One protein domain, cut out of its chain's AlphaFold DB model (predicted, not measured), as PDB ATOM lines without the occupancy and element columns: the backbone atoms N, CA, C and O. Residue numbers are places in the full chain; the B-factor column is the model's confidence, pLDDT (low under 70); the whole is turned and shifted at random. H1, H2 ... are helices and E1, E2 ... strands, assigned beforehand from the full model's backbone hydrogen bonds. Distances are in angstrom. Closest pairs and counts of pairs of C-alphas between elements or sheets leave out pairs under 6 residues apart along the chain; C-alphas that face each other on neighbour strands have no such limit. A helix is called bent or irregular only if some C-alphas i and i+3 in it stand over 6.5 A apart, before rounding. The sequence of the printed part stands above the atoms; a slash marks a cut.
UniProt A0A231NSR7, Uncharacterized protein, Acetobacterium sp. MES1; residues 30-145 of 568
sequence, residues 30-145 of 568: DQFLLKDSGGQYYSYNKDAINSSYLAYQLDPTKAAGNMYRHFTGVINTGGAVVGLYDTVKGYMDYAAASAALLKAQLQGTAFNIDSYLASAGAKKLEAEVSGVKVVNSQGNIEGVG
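Overview. This is residues 30 to 145 of the 568 residues of an uncharacterized protein of Acetobacterium sp. MES1 (UniProt A0A231NSR7). A strongly twisted sheet of five strands has two separate groups of helices, which stand like the arms of a V: H1 and H2, packed together over one face at the part with E1, E2 and E5, and, toward the other end of the sheet, the short H4 over that same face at E3, with H3 near it, which only grazes the sheet with residues 94 to 97. From H4 a long link, residues 119 to 132, swings round the side of the sheet away from the helices to E5. The printed part has 116 residues, with the order E1 E2 H1 H2 E3 E4 H3 H4 E5 along the chain; the sheet runs E4 E3 E1 E2 E5 and is mixed, and the class is mixed, helices and strands. It is compact, with a radius of gyration of the C-alphas of 14.7 A, and spans 40 by 33 by 26 A.

Along the chain. E1, residues 30 to 35, begins at C-alpha 30 at (122.226, 87.737, 119.962) and is 16.8 A long. E2 is residues 41 to 45, and H1, residues 46 to 58, 18.7 A, follows directly. H2, residues 63 to 76, is 19.4 A long and irregular: C-alphas 64 and 67 are 7.4 A apart. E3 is residues 80 to 86, 18.1 A, and E4 residues 90 to 93. H3, residues 94 to 106, 18.3 A, ends at C-alpha 106 at (129.041, 98.241, 143.121). H4 is residues 113 to 118, and E5, residues 133 to 135, ends at C-alpha 135 at (131.399, 79.949, 114.852).

Arrangement. E1 and E2 are an antiparallel hairpin, with N 32 and O 44 2.9 A apart, within hydrogen-bond range. E3 is antiparallel to E1, with N 85 and O 31 at 2.8 A. E3 and E4 are a hairpin, with N 84 and O 92 at 2.8 A. Edge strand E5 is parallel to E2, with N 43 and O 133 at 2.9 A. E2, H1, H2 and E3 form a split strand-helix-strand unit, E1 lying between its two strands, with a right-handed crossover. H2 and H4 on one face of the sheet make two layers; H1, on the same face, stands up from the sheet at 51 degrees. H2, with residues 64 to 69 alone, touches H1, about perpendicular at 79 degrees; C-alphas 56 and 65 are closest, 4.3 A. H3 only grazes the sheet with residues 94 to 97. H3 and H4 are close but not clearly touching, C-alphas 97 and 116 being closest at 7.4 A. Every O i to N i+4 pair is within hydrogen-bond range in H1, H3 and H4, and 8 of 10 in H2.

Size, cuts and confidence. The C-alphas of Gln 107 and Gly 145 are farthest apart, 45.5 A. The printed part has no cut, and the link from H4 to E5 is long. The mean pLDDT of the printed part is 84.3; residues 61 and 143 to 145 are under 70.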
ATOM      1  N   ASP A  30     122.271  88.937 120.794       86.31
ATOM      2  CA  ASP A  30     122.226  87.737 119.962       86.31
ATOM      3  C   ASP A  30     123.592  87.053 119.867       86.31
ATOM      4  O   ASP A  30     123.677  85.827 119.941       86.31
ATOM      5  N   GLN A  31     124.680  87.825 119.757       91.12
ATOM      6  CA  GLN A  31     126.016  87.259 119.555       91.12
ATOM      7  C   GLN A  31     127.096  88.003 120.332       91.12
ATOM      8  O   GLN A  31     127.031  89.218 120.516       91.12
ATOM      9  N   PHE A  32     128.132  87.278 120.736       92.69
ATOM     10  CA  PHE A  32     129.392  87.862 121.184       92.69
ATOM     11  C   PHE A  32     130.335  88.010 119.993       92.69
ATOM     12  O   PHE A  32     130.430  87.099 119.172       92.69
ATOM     13  N   LEU A  33     131.044  89.135 119.920       93.38
ATOM     14  CA  LEU A  33     132.079  89.397 118.925       93.38
ATOM     15  C   LEU A  33     133.451  89.384 119.601       93.38
ATOM     16  O   LEU A  33     133.730  90.225 120.462       93.38
ATOM     17  N   LEU A  34     134.310  88.454 119.194       94.19
ATOM     18  CA  LEU A  34     135.705  88.403 119.624       94.19
ATOM     19  C   LEU A  34     136.608  88.899 118.512       94.19
ATOM     20  O   LEU A  34     136.322  88.692 117.335       94.19
ATOM     21  N   LYS A  35     137.721  89.504 118.911       89.88
ATOM     22  CA  LYS A  35     138.830  89.853 118.035       89.88
ATOM     23  C   LYS A  35     140.071  89.099 118.495       89.88
ATOM     24  O   LYS A  35     140.409  89.194 119.674       89.88
ATOM     25  N   ASP A  36     140.714  88.346 117.607       87.12
ATOM     26  CA  ASP A  36     141.996  87.700 117.918       87.12
ATOM     27  C   ASP A  36     143.173  88.690 117.854       87.12
ATOM     28  O   ASP A  36     143.028  89.846 117.444       87.12
ATOM     29  N   SER A  37     144.359  88.241 118.269       83.19
ATOM     30  CA  SER A  37     145.592  89.038 118.239       83.19
ATOM     31  C   SER A  37     146.057  89.398 116.818       83.19
ATOM     32  O   SER A  37     146.783  90.376 116.645       83.19
ATOM     33  N   GLY A  38     145.595  88.667 115.796       80.50
ATOM     34  CA  GLY A  38     145.804  88.963 114.374       80.50
ATOM     35  C   GLY A  38     144.776  89.933 113.779       80.50
ATOM     36  O   GLY A  38     144.857  90.274 112.598       80.50
ATOM     37  N   GLY A  39     143.806  90.386 114.577       83.38
ATOM     38  CA  GLY A  39     142.773  91.336 114.182       83.38
ATOM     39  C   GLY A  39     141.556  90.733 113.477       83.38
ATOM     40  O   GLY A  39     140.721  91.502 113.002       83.38
ATOM     41  N   GLN A  40     141.426  89.406 113.417       87.88
ATOM     42  CA  GLN A  40     140.264  88.728 112.835       87.88
ATOM     43  C   GLN A  40     139.091  88.719 113.813       87.88
ATOM     44  O   GLN A  40     139.280  88.577 115.023       87.88
ATOM     45  N   TYR A  41     137.874  88.819 113.279       91.06
ATOM     46  CA  TYR A  41     136.648  88.825 114.071       91.06
ATOM     47  C   TYR A  41     135.920  87.481 114.022       91.06
ATOM     48  O   TYR A  41     135.733  86.913 112.945       91.06
ATOM     49  N   TYR A  42     135.434  87.025 115.175       91.75
ATOM     50  CA  TYR A  42     134.641  85.805 115.317       91.75
ATOM     51  C   TYR A  42     133.331  86.106 116.030       91.75
ATOM     52  O   TYR A  42     133.346  86.784 117.063       91.75
ATOM     53  N   SER A  43     132.216  85.592 115.513       93.12
ATOM     54  CA  SER A  43     130.916  85.716 116.168       93.12
ATOM     55  C   SER A  43     130.441  84.402 116.775       93.12
ATOM     56  O   SER A  43     130.652  83.317 116.233       93.12
ATOM     57  N   TYR A  44     129.784  84.522 117.926       93.00
ATOM     58  CA  TYR A  44     129.310  83.403 118.729       93.00
ATOM     59  C   TYR A  44     127.871  83.662 119.133       93.00
ATOM     60  O   TYR A  44     127.617  84.587 119.906       93.00
ATOM     61  N   ASN A  45     126.932  82.845 118.655       92.38
ATOM     62  CA  ASN A  45     125.554  82.913 119.128       92.38
ATOM     63  C   ASN A  45     125.499  82.716 120.652       92.38
ATOM     64  O   ASN A  45     126.103  81.781 121.185       92.38
ATOM     65  N   LYS A  46     124.771  83.596 121.345       86.38
ATOM     66  CA  LYS A  46     124.763  83.664 122.809       86.38
ATOM     67  C   LYS A  46     124.213  82.408 123.493       86.38
ATOM     68  O   LYS A  46     124.704  82.025 124.550       86.38
ATOM     69  N   ASP A  47     123.222  81.748 122.901       85.06
ATOM     70  CA  ASP A  47     122.568  80.590 123.510       85.06
ATOM     71  C   ASP A  47     123.415  79.333 123.262       85.06
ATOM     72  O   ASP A  47     123.611  78.508 124.163       85.06
ATOM     73  N   ALA A  48     124.007  79.236 122.068       86.19
ATOM     74  CA  ALA A  48     124.926  78.165 121.706       86.19
ATOM     75  C   ALA A  48     126.221  78.205 122.537       86.19
ATOM     76  O   ALA A  48     126.627  77.170 123.067       86.19
ATOM     77  N   ILE A  49     126.837  79.381 122.728       88.31
ATOM     78  CA  ILE A  49     128.066  79.493 123.533       88.31
ATOM     79  C   ILE A  49     127.813  79.188 125.012       88.31
ATOM     80  O   ILE A  49     128.631  78.518 125.636       88.31
ATOM     81  N   ASN A  50     126.663  79.597 125.560       83.31
ATOM     82  CA  ASN A  50     126.275  79.264 126.932       83.31
ATOM     83  C   ASN A  50     126.064  77.754 127.103       83.31
ATOM     84  O   ASN A  50     126.564  77.158 128.055       83.31
ATOM     85  N   SER A  51     125.371  77.120 126.155       83.56
ATOM     86  CA  SER A  51     125.178  75.665 126.155       83.56
ATOM     87  C   SER A  51     126.512  74.925 126.029       83.56
ATOM     88  O   SER A  51     126.750  73.942 126.731       83.56
ATOM     89  N   SER A  52     127.414  75.432 125.185       84.50
ATOM     90  CA  SER A  52     128.752  74.873 125.001       84.50
ATOM     91  C   SER A  52     129.628  75.031 126.243       84.50
ATOM     92  O   SER A  52     130.332  74.095 126.617       84.50
ATOM     93  N   TYR A  53     129.538  76.169 126.936       86.06
ATOM     94  CA  TYR A  53     130.204  76.387 128.219       86.06
ATOM     95  C   TYR A  53     129.752  75.363 129.261       86.06
ATOM     96  O   TYR A  53     130.590  74.703 129.871       86.06
ATOM     97  N   LEU A  54     128.439  75.175 129.429       84.31
ATOM     98  CA  LEU A  54     127.901  74.192 130.370       84.31
ATOM     99  C   LEU A  54     128.351  72.767 130.024       84.31
ATOM    100  O   LEU A  54     128.768  72.026 130.911       84.31
ATOM    101  N   ALA A  55     128.330  72.396 128.740       80.56
ATOM    102  CA  ALA A  55     128.825  71.098 128.292       80.56
ATOM    103  C   ALA A  55     130.318  70.908 128.605       80.56
ATOM    104  O   ALA A  55     130.708  69.841 129.072       80.56
ATOM    105  N   TYR A  56     131.132  71.947 128.404       83.69
ATOM    106  CA  TYR A  56     132.554  71.937 128.743       83.69
ATOM    107  C   TYR A  56     132.799  71.791 130.252       83.69
ATOM    108  O   TYR A  56     133.712  71.075 130.643       83.69
ATOM    109  N   GLN A  57     131.986  72.427 131.105       84.06
ATOM    110  CA  GLN A  57     132.101  72.273 132.564       84.06
ATOM    111  C   GLN A  57     131.778  70.848 133.034       84.06
ATOM    112  O   GLN A  57     132.356  70.383 134.011       84.06
ATOM    113  N   LEU A  58     130.849  70.165 132.358       79.62
ATOM    114  CA  LEU A  58     130.479  68.786 132.681       79.62
ATOM    115  C   LEU A  58     131.527  67.779 132.205       79.62
ATOM    116  O   LEU A  58     131.859  66.848 132.931       79.62
ATOM    117  N   ASP A  59     132.007  67.945 130.974       76.94
ATOM    118  CA  ASP A  59     133.025  67.091 130.376       76.94
ATOM    119  C   ASP A  59     133.831  67.888 129.333       76.94
ATOM    120  O   ASP A  59     133.373  68.079 128.193       76.94
ATOM    121  N   PRO A  60     135.049  68.335 129.688       74.31
ATOM    122  CA  PRO A  60     135.909  69.112 128.801       74.31
ATOM    123  C   PRO A  60     136.304  68.395 127.507       74.31
ATOM    124  O   PRO A  60     136.808  69.057 126.598       74.31
ATOM    125  N   THR A  61     136.085  67.081 127.388       64.44
ATOM    126  CA  THR A  61     136.481  66.275 126.222       64.44
ATOM    127  C   THR A  61     135.388  66.177 125.153       64.44
ATOM    128  O   THR A  61     135.679  65.951 123.978       64.44
ATOM    129  N   LYS A  62     134.116  66.412 125.505       74.31
ATOM    130  CA  LYS A  62     132.993  66.234 124.569       74.31
ATOM    131  C   LYS A  62     132.926  67.326 123.513       74.31
ATOM    132  O   LYS A  62     133.096  68.509 123.814       74.31
ATOM    133  N   ALA A  63     132.565  66.951 122.283       73.81
ATOM    134  CA  ALA A  63     132.411  67.865 121.143       73.81
ATOM    135  C   ALA A  63     131.417  69.017 121.398       73.81
ATOM    136  O   ALA A  63     131.605  70.112 120.878       73.81
ATOM    137  N   ALA A  64     130.414  68.816 122.259       82.31
ATOM    138  CA  ALA A  64     129.473  69.866 122.662       82.31
ATOM    139  C   ALA A  64     130.158  71.087 123.322       82.31
ATOM    140  O   ALA A  64     129.629  72.194 123.264       82.31
ATOM    141  N   GLY A  65     131.357  70.918 123.894       85.38
ATOM    142  CA  GLY A  65     132.179  72.009 124.432       85.38
ATOM    143  C   GLY A  65     133.055  72.746 123.404       85.38
ATOM    144  O   GLY A  65     133.778  73.664 123.783       85.38
ATOM    145  N   ASN A  66     133.040  72.365 122.118       84.19
ATOM    146  CA  ASN A  66     133.968  72.906 121.112       84.19
ATOM    147  C   ASN A  66     133.809  74.412 120.879       84.19
ATOM    148  O   ASN A  66     134.806  75.112 120.737       84.19
ATOM    149  N   MET A  67     132.576  74.922 120.835       87.06
ATOM    150  CA  MET A  67     132.339  76.350 120.612       87.06
ATOM    151  C   MET A  67     132.917  77.191 121.758       87.06
ATOM    152  O   MET A  67     133.549  78.219 121.513       87.06
ATOM    153  N   TYR A  68     132.775  76.722 123.002       87.88
ATOM    154  CA  TYR A  68     133.413  77.349 124.155       87.88
ATOM    155  C   TYR A  68     134.938  77.233 124.115       87.88
ATOM    156  O   TYR A  68     135.624  78.219 124.376       87.88
ATOM    157  N   ARG A  69     135.480  76.083 123.698       85.88
ATOM    158  CA  ARG A  69     136.929  75.925 123.493       85.88
ATOM    159  C   ARG A  69     137.482  76.893 122.449       85.88
ATOM    160  O   ARG A  69     138.537  77.472 122.690       85.88
ATOM    161  N   HIS A  70     136.764  77.127 121.348       85.31
ATOM    162  CA  HIS A  70     137.126  78.162 120.375       85.31
ATOM    163  C   HIS A  70     137.189  79.539 121.015       85.31
ATOM    164  O   HIS A  70     138.200  80.233 120.922       85.31
ATOM    165  N   PHE A  71     136.115  79.894 121.720       87.94
ATOM    166  CA  PHE A  71     135.973  81.174 122.393       87.94
ATOM    167  C   PHE A  71     137.130  81.430 123.362       87.94
ATOM    168  O   PHE A  71     137.778  82.473 123.294       87.94
ATOM    169  N   THR A  72     137.443  80.466 124.231       87.19
ATOM    170  CA  THR A  72     138.560  80.590 125.176       87.19
ATOM    171  C   THR A  72     139.917  80.506 124.493       87.19
ATOM    172  O   THR A  72     140.846  81.172 124.930       87.19
ATOM    173  N   GLY A  73     140.046  79.727 123.417       80.81
ATOM    174  CA  GLY A  73     141.281  79.604 122.646       80.81
ATOM    175  C   GLY A  73     141.701  80.937 122.033       80.81
ATOM    176  O   GLY A  73     142.849  81.339 122.191       80.81
ATOM    177  N   VAL A  74     140.755  81.663 121.425       80.56
ATOM    178  CA  VAL A  74     140.989  83.021 120.905       80.56
ATOM    179  C   VAL A  74     141.420  83.978 122.019       80.56
ATOM    180  O   VAL A  74     142.326  84.779 121.820       80.56
ATOM    181  N   ILE A  75     140.807  83.894 123.201       82.75
ATOM    182  CA  ILE A  75     141.163  84.757 124.340       82.75
ATOM    183  C   ILE A  75     142.565  84.428 124.871       82.75
ATOM    184  O   ILE A  75     143.375  85.324 125.103       82.75
ATOM    185  N   ASN A  76     142.879  83.143 125.024       78.25
ATOM    186  CA  ASN A  76     144.152  82.683 125.578       78.25
ATOM    187  C   ASN A  76     145.349  83.013 124.673       78.25
ATOM    188  O   ASN A  76     146.460  83.165 125.174       78.25
ATOM    189  N   THR A  77     145.134  83.181 123.365       75.94
ATOM    190  CA  THR A  77     146.160  83.620 122.399       75.94
ATOM    191  C   THR A  77     146.225  85.145 122.228       75.94
ATOM    192  O   THR A  77     146.788  85.658 121.256       75.94
ATOM    193  N   GLY A  78     145.674  85.892 123.192       77.50
ATOM    194  CA  GLY A  78     145.731  87.353 123.250       77.50
ATOM    195  C   GLY A  78     144.550  88.068 122.593       77.50
ATOM    196  O   GLY A  78     144.598  89.285 122.428       77.50
ATOM    197  N   GLY A  79     143.502  87.341 122.206       85.19
ATOM    198  CA  GLY A  79     142.243  87.926 121.759       85.19
ATOM    199  C   GLY A  79     141.370  88.438 122.907       85.19
ATOM    200  O   GLY A  79     141.617  88.188 124.087       85.19
ATOM    201  N   ALA A  80     140.305  89.157 122.562       88.56
ATOM    202  CA  ALA A  80     139.365  89.714 123.528       88.56
ATOM    203  C   ALA A  80     137.937  89.761 122.981       88.56
ATOM    204  O   ALA A  80     137.715  89.879 121.774       88.56
ATOM    205  N   VAL A  81     136.955  89.729 123.886       91.69
ATOM    206  CA  VAL A  81     135.575  90.105 123.558       91.69
ATOM    207  C   VAL A  81     135.545  91.616 123.362       91.69
ATOM    208  O   VAL A  81     135.835  92.369 124.290       91.69
ATOM    209  N   VAL A  82     135.220  92.060 122.153       92.44
ATOM    210  CA  VAL A  82     135.229  93.485 121.788       92.44
ATOM    211  C   VAL A  82     133.826  94.034 121.571       92.44
ATOM    212  O   VAL A  82     133.599  95.223 121.777       92.44
ATOM    213  N   GLY A  83     132.865  93.179 121.211       91.31
ATOM    214  CA  GLY A  83     131.516  93.627 120.900       91.31
ATOM    215  C   GLY A  83     130.408  92.665 121.308       91.31
ATOM    216  O   GLY A  83     130.615  91.469 121.509       91.31
ATOM    217  N   LEU A  84     129.209  93.226 121.398       91.00
ATOM    218  CA  LEU A  84     127.939  92.555 121.641       91.00
ATOM    219  C   LEU A  84     127.016  92.867 120.465       91.00
ATOM    220  O   LEU A  84     126.690  94.030 120.238       91.00
ATOM    221  N   TYR A  85     126.628  91.863 119.687       87.38
ATOM    222  CA  TYR A  85     125.738  92.072 118.553       87.38
ATOM    223  C   TYR A  85     124.290  92.182 119.025       87.38
ATOM    224  O   TYR A  85     123.734  91.244 119.604       87.38
ATOM    225  N   ASP A  86     123.704  93.342 118.752       85.25
ATOM    226  CA  ASP A  86     122.289  93.626 118.906       85.25
ATOM    227  C   ASP A  86     121.595  93.595 117.540       85.25
ATOM    228  O   ASP A  86     122.033  94.244 116.587       85.25
ATOM    229  N   THR A  87     120.473  92.885 117.458       73.31
ATOM    230  CA  THR A  87     119.727  92.687 116.200       73.31
ATOM    231  C   THR A  87     119.136  93.970 115.602       73.31
ATOM    232  O   THR A  87     118.770  93.976 114.428       73.31
ATOM    233  N   VAL A  88     119.061  95.066 116.366       77.88
ATOM    234  CA  VAL A  88     118.516  96.362 115.927       77.88
ATOM    235  C   VAL A  88     119.616  97.419 115.787       77.88
ATOM    236  O   VAL A  88     119.606  98.211 114.844       77.88
ATOM    237  N   LYS A  89     120.566  97.466 116.726       82.50
ATOM    238  CA  LYS A  89     121.602  98.508 116.815       82.50
ATOM    239  C   LYS A  89     122.951  98.102 116.209       82.50
ATOM    240  O   LYS A  89     123.788  98.988 116.007       82.50
ATOM    241  N   GLY A  90     123.143  96.824 115.879       86.50
ATOM    242  CA  GLY A  90     124.402  96.272 115.376       86.50
ATOM    243  C   GLY A  90     125.402  95.984 116.499       86.50
ATOM    244  O   GLY A  90     125.011  95.646 117.613       86.50
ATOM    245  N   TYR A  91     126.703  96.097 116.220       91.31
ATOM    246  CA  TYR A  91     127.742  95.830 117.219       91.31
ATOM    247  C   TYR A  91     127.832  96.943 118.272       91.31
ATOM    248  O   TYR A  91     128.116  98.104 117.974       91.31
ATOM    249  N   MET A  92     127.616  96.555 119.524       91.69
ATOM    250  CA  MET A  92     127.677  97.393 120.717       91.69
ATOM    251  C   MET A  92     128.985  97.138 121.467       91.69
ATOM    252  O   MET A  92     129.511  96.029 121.434       91.69
ATOM    253  N   ASP A  93     129.524  98.151 122.138       92.44
ATOM    254  CA  ASP A  93     130.831  98.083 122.790       92.44
ATOM    255  C   ASP A  93     130.789  97.226 124.069       92.44
ATOM    256  O   ASP A  93     130.039  97.511 125.013       92.44
ATOM    257  N   TYR A  94     131.598  96.162 124.100       89.88
ATOM    258  CA  TYR A  94     131.635  95.237 125.235       89.88
ATOM    259  C   TYR A  94     132.229  95.882 126.494       89.88
ATOM    260  O   TYR A  94     131.734  95.642 127.597       89.88
ATOM    261  N   ALA A  95     133.253  96.728 126.358       87.38
ATOM    262  CA  ALA A  95     133.903  97.366 127.500       87.38
ATOM    263  C   ALA A  95     132.949  98.327 128.229       87.38
ATOM    264  O   ALA A  95     132.892  98.335 129.459       87.38
ATOM    265  N   ALA A  96     132.133  99.075 127.489       89.00
ATOM    266  CA  ALA A  96     131.087  99.936 128.025       89.00
ATOM    267  C   ALA A  96     130.004  99.124 128.749       89.00
ATOM    268  O   ALA A  96     129.586  99.500 129.846       89.00
ATOM    269  N   ALA A  97     129.579  97.993 128.173       87.25
ATOM    270  CA  ALA A  97     128.632  97.083 128.820       87.25
ATOM    271  C   ALA A  97     129.200  96.488 130.120       87.25
ATOM    272  O   ALA A  97     128.516  96.469 131.144       87.25
ATOM    273  N   SER A  98     130.467  96.073 130.104       82.44
ATOM    274  CA  SER A  98     131.182  95.552 131.272       82.44
ATOM    275  C   SER A  98     131.326  96.608 132.377       82.44
ATOM    276  O   SER A  98     131.046  96.338 133.544       82.44
ATOM    277  N   ALA A  99     131.654  97.854 132.019       85.38
ATOM    278  CA  ALA A  99     131.704  98.964 132.969       85.38
ATOM    279  C   ALA A  99     130.325  99.271 133.585       85.38
ATOM    280  O   ALA A  99     130.230  99.575 134.777       85.38
ATOM    281  N   ALA A 100     129.249  99.167 132.799       85.62
ATOM    282  CA  ALA A 100     127.884  99.338 133.290       85.62
ATOM    283  C   ALA A 100     127.470  98.214 134.258       85.62
ATOM    284  O   ALA A 100     126.868  98.503 135.293       85.62
ATOM    285  N   LEU A 101     127.851  96.965 133.969       83.19
ATOM    286  CA  LEU A 101     127.662  95.826 134.871       83.19
ATOM    287  C   LEU A 101     128.404  96.036 136.194       83.19
ATOM    288  O   LEU A 101     127.796  95.931 137.258       83.19
ATOM    289  N   LEU A 102     129.693  96.382 136.138       81.31
ATOM    290  CA  LEU A 102     130.498  96.627 137.336       81.31
ATOM    291  C   LEU A 102     129.892  97.746 138.192       81.31
ATOM    292  O   LEU A 102     129.803  97.626 139.412       81.31
ATOM    293  N   LYS A 103     129.415  98.821 137.558       85.69
ATOM    294  CA  LYS A 103     128.731  99.912 138.256       85.69
ATOM    295  C   LYS A 103     127.463  99.436 138.970       85.69
ATOM    296  O   LYS A 103     127.255  99.818 140.116       85.69
ATOM    297  N   ALA A 104     126.638  98.610 138.325       83.38
ATOM    298  CA  ALA A 104     125.436  98.051 138.944       83.38
ATOM    299  C   ALA A 104     125.782  97.150 140.144       83.38
ATOM    300  O   ALA A 104     125.194  97.296 141.216       83.38
ATOM    301  N   GLN A 105     126.810  96.305 140.011       81.31
ATOM    302  CA  GLN A 105     127.307  95.453 141.096       81.31
ATOM    303  C   GLN A 105     127.798  96.268 142.300       81.31
ATOM    304  O   GLN A 105     127.410  95.981 143.430       81.31
ATOM    305  N   LEU A 106     128.582  97.326 142.066       83.44
ATOM    306  CA  LEU A 106     129.041  98.241 143.121       83.44
ATOM    307  C   LEU A 106     127.885  98.976 143.816       83.44
ATOM    308  O   LEU A 106     128.021  99.400 144.960       83.44
ATOM    309  N   GLN A 107     126.752  99.128 143.132       89.69
ATOM    310  CA  GLN A 107     125.542  99.760 143.654       89.69
ATOM    311  C   GLN A 107     124.558  98.760 144.278       89.69
ATOM    312  O   GLN A 107     123.509  99.177 144.765       89.69
ATOM    313  N   GLY A 108     124.861  97.457 144.255       85.19
ATOM    314  CA  GLY A 108     123.952  96.409 144.724       85.19
ATOM    315  C   GLY A 108     122.664  96.299 143.900       85.19
ATOM    316  O   GLY A 108     121.647  95.841 144.417       85.19
ATOM    317  N   THR A 109     122.676  96.746 142.640       83.62
ATOM    318  CA  THR A 109     121.509  96.715 141.751       83.62
ATOM    319  C   THR A 109     121.614  95.586 140.728       83.62
ATOM    320  O   THR A 109     122.701  95.178 140.318       83.62
ATOM    321  N   ALA A 110     120.461  95.053 140.317       78.25
ATOM    322  CA  ALA A 110     120.404  94.032 139.277       78.25
ATOM    323  C   ALA A 110     120.790  94.628 137.913       78.25
ATOM    324  O   ALA A 110     120.328  95.710 137.546       78.25
ATOM    325  N   PHE A 111     121.595  93.897 137.142       81.44
ATOM    326  CA  PHE A 111     121.976  94.264 135.781       81.44
ATOM    327  C   PHE A 111     121.377  93.281 134.778       81.44
ATOM    328  O   PHE A 111     121.545  92.069 134.907       81.44
ATOM    329  N   ASN A 112     120.705  93.805 133.755       83.75
ATOM    330  CA  ASN A 112     120.182  93.027 132.640       83.75
ATOM    331  C   ASN A 112     120.762  93.579 131.334       83.75
ATOM    332  O   ASN A 112     120.618  94.769 131.041       83.75
ATOM    333  N   ILE A 113     121.424  92.714 130.562       83.38
ATOM    334  CA  ILE A 113     122.152  93.145 129.369       83.38
ATOM    335  C   ILE A 113     121.217  93.673 128.279       83.38
ATOM    336  O   ILE A 113     121.499  94.723 127.715       83.38
ATOM    337  N   ASP A 114     120.076  93.026 128.045       83.44
ATOM    338  CA  ASP A 114     119.107  93.449 127.024       83.44
ATOM    339  C   ASP A 114     118.531  94.840 127.364       83.44
ATOM    340  O   ASP A 114     118.460  95.733 126.519       83.44
ATOM    341  N   SER A 115     118.247  95.088 128.649       84.56
ATOM    342  CA  SER A 115     117.805  96.399 129.149       84.56
ATOM    343  C   SER A 115     118.877  97.479 128.970       84.56
ATOM    344  O   SER A 115     118.567  98.609 128.582       84.56
ATOM    345  N   TYR A 116     120.147  97.144 129.222       86.19
ATOM    346  CA  TYR A 116     121.262  98.055 128.965       86.19
ATOM    347  C   TYR A 116     121.379  98.369 127.471       86.19
ATOM    348  O   TYR A 116     121.406  99.548 127.120       86.19
ATOM    349  N   LEU A 117     121.376  97.354 126.600       85.06
ATOM    350  CA  LEU A 117     121.479  97.519 125.145       85.06
ATOM    351  C   LEU A 117     120.316  98.341 124.571       85.06
ATOM    352  O   LEU A 117     120.521  99.120 123.637       85.06
ATOM    353  N   ALA A 118     119.121  98.257 125.161       84.62
ATOM    354  CA  ALA A 118     117.980  99.097 124.798       84.62
ATOM    355  C   ALA A 118     118.164 100.575 125.190       84.62
ATOM    356  O   ALA A 118     117.669 101.459 124.487       84.62
ATOM    357  N   SER A 119     118.923 100.861 126.252       84.62
ATOM    358  CA  SER A 119     119.096 102.211 126.799       84.62
ATOM    359  C   SER A 119     119.863 103.171 125.874       84.62
ATOM    360  O   SER A 119     120.599 102.765 124.970       84.62
ATOM    361  N   ALA A 120     119.731 104.476 126.139       83.00
ATOM    362  CA  ALA A 120     120.542 105.519 125.501       83.00
ATOM    363  C   ALA A 120     122.015 105.508 125.962       83.00
ATOM    364  O   ALA A 120     122.862 106.121 125.322       83.00
ATOM    365  N   GLY A 121     122.320 104.823 127.072       82.25
ATOM    366  CA  GLY A 121     123.677 104.698 127.605       82.25
ATOM    367  C   GLY A 121     124.524 103.630 126.907       82.25
ATOM    368  O   GLY A 121     125.736 103.603 127.116       82.25
ATOM    369  N   ALA A 122     123.916 102.770 126.083       86.25
ATOM    370  CA  ALA A 122     124.642 101.753 125.334       86.25
ATOM    371  C   ALA A 122     125.427 102.374 124.175       86.25
ATOM    372  O   ALA A 122     124.860 102.989 123.270       86.25
ATOM    373  N   LYS A 123     126.745 102.177 124.196       92.56
ATOM    374  CA  LYS A 123     127.654 102.666 123.157       92.56
ATOM    375  C   LYS A 123     127.774 101.659 122.018       92.56
ATOM    376  O   LYS A 123     127.870 100.458 122.263       92.56
ATOM    377  N   LYS A 124     127.792 102.159 120.781       91.50
ATOM    378  CA  LYS A 124     128.174 101.363 119.609       91.50
ATOM    379  C   LYS A 124     129.675 101.092 119.638       91.50
ATOM    380  O   LYS A 124     130.429 101.927 120.131       91.50
ATOM    381  N   LEU A 125     130.083  99.946 119.106       92.12
ATOM    382  CA  LEU A 125     131.491  99.645 118.897       92.12
ATOM    383  C   LEU A 125     132.033 100.579 117.803       92.12
ATOM    384  O   LEU A 125     131.507 100.594 116.693       92.12
ATOM    385  N   GLU A 126     133.051 101.378 118.128       88.38
ATOM    386  CA  GLU A 126     133.640 102.351 117.190       88.38
ATOM    387  C   GLU A 126     134.533 101.688 116.134       88.38
ATOM    388  O   GLU A 126     134.717 102.229 115.045       88.38
ATOM    389  N   ALA A 127     135.091 100.516 116.449       86.06
ATOM    390  CA  ALA A 127     135.928  99.766 115.526       86.06
ATOM    391  C   ALA A 127     135.114  99.271 114.322       86.06
ATOM    392  O   ALA A 127     134.029  98.713 114.482       86.06
ATOM    393  N   GLU A 128     135.675  99.410 113.121       85.38
ATOM    394  CA  GLU A 128     135.097  98.802 111.927       85.38
ATOM    395  C   GLU A 128     135.189  97.271 112.032       85.38
ATOM    396  O   GLU A 128     136.261  96.698 112.267       85.38
ATOM    397  N   VAL A 129     134.036  96.614 111.897       87.38
ATOM    398  CA  VAL A 129     133.896  95.160 111.971       87.38
ATOM    399  C   VAL A 129     133.588  94.635 110.575       87.38
ATOM    400  O   VAL A 129     132.507  94.868 110.039       87.38
ATOM    401  N   SER A 130     134.533  93.903 109.992       83.94
ATOM    402  CA  SER A 130     134.405  93.284 108.672       83.94
ATOM    403  C   SER A 130     135.005  91.874 108.676       83.94
ATOM    404  O   SER A 130     135.786  91.527 109.562       83.94
ATOM    405  N   GLY A 131     134.596  91.029 107.723       81.50
ATOM    406  CA  GLY A 131     135.117  89.659 107.600       81.50
ATOM    407  C   GLY A 131     134.807  88.749 108.797       81.50
ATOM    408  O   GLY A 131     135.626  87.903 109.146       81.50
ATOM    409  N   VAL A 132     133.656  88.943 109.451       87.56
ATOM    410  CA  VAL A 132     133.279  88.191 110.657       87.56
ATOM    411  C   VAL A 132     133.092  86.711 110.336       87.56
ATOM    412  O   VAL A 132     132.284  86.342 109.487       87.56
ATOM    413  N   LYS A 133     133.825  85.870 111.061       88.88
ATOM    414  CA  LYS A 133     133.769  84.412 110.976       88.88
ATOM    415  C   LYS A 133     132.750  83.883 111.981       88.88
ATOM    416  O   LYS A 133     132.961  83.992 113.188       88.88
ATOM    417  N   VAL A 134     131.647  83.321 111.495       89.50
ATOM    418  CA  VAL A 134     130.605  82.751 112.362       89.50
ATOM    419  C   VAL A 134     131.073  81.402 112.888       89.50
ATOM    420  O   VAL A 134     131.485  80.547 112.106       89.50
ATOM    421  N   VAL A 135     131.021  81.208 114.204       87.81
ATOM    422  CA  VAL A 135     131.399  79.949 114.852       87.81
ATOM    423  C   VAL A 135     130.133  79.184 115.213       87.81
ATOM    424  O   VAL A 135     129.302  79.675 115.981       87.81
ATOM    425  N   ASN A 136     129.978  77.979 114.673       86.25
ATOM    426  CA  ASN A 136     128.804  77.154 114.935       86.25
ATOM    427  C   ASN A 136     128.907  76.393 116.273       86.25
ATOM    428  O   ASN A 136     129.937  76.399 116.950       86.25
ATOM    429  N   SER A 137     127.838  75.686 116.651       82.31
ATOM    430  CA  SER A 137     127.767  74.911 117.902       82.31
ATOM    431  C   SER A 137     128.826  73.807 118.035       82.31
ATOM    432  O   SER A 137     129.154  73.396 119.144       82.31
ATOM    433  N   GLN A 138     129.375  73.332 116.918       79.06
ATOM    434  CA  GLN A 138     130.440  72.333 116.855       79.06
ATOM    435  C   GLN A 138     131.832  72.972 116.950       79.06
ATOM    436  O   GLN A 138     132.825  72.249 116.925       79.06
ATOM    437  N   GLY A 139     131.907  74.302 117.083       78.94
ATOM    438  CA  GLY A 139     133.137  75.083 117.150       78.94
ATOM    439  C   GLY A 139     133.833  75.274 115.809       78.94
ATOM    440  O   GLY A 139     135.004  75.627 115.820       78.94
ATOM    441  N   ASN A 140     133.148  75.044 114.685       78.19
ATOM    442  CA  ASN A 140     133.681  75.245 113.337       78.19
ATOM    443  C   ASN A 140     133.384  76.662 112.841       78.19
ATOM    444  O   ASN A 140     132.340  77.221 113.179       78.19
ATOM    445  N   ILE A 141     134.251  77.205 111.983       78.75
ATOM    446  CA  ILE A 141     133.963  78.456 111.274       78.75
ATOM    447  C   ILE A 141     133.107  78.137 110.049       78.75
ATOM    448  O   ILE A 141     133.523  77.392 109.155       78.75
ATOM    449  N   GLU A 142     131.918  78.724 109.986       75.94
ATOM    450  CA  GLU A 142     131.035  78.606 108.833       75.94
ATOM    451  C   GLU A 142     131.752  79.071 107.555       75.94
ATOM    452  O   GLU A 142     132.342  80.148 107.502       75.94
ATOM    453  N   GLY A 143     131.733  78.223 106.523       60.66
ATOM    454  CA  GLY A 143     132.353  78.503 105.224       60.66
ATOM    455  C   GLY A 143     133.873  78.297 105.133       60.66
ATOM    456  O   GLY A 143     134.403  78.410 104.034       60.66
ATOM    457  N   VAL A 144     134.570  77.975 106.232       58.53
ATOM    458  CA  VAL A 144     136.044  77.810 106.245       58.53
ATOM    459  C   VAL A 144     136.485  76.388 106.636       58.53
ATOM    460  O   VAL A 144     137.617  76.010 106.367       58.53
ATOM    461  N   GLY A 145     135.588  75.555 107.178       60.59
ATOM    462  CA  GLY A 145     135.866  74.146 107.492       60.59
ATOM    463  C   GLY A 145     135.904  73.859 108.994       60.59
ATOM    464  O   GLY A 145     135.512  74.693 109.812       60.59
TER     465      GLY A 145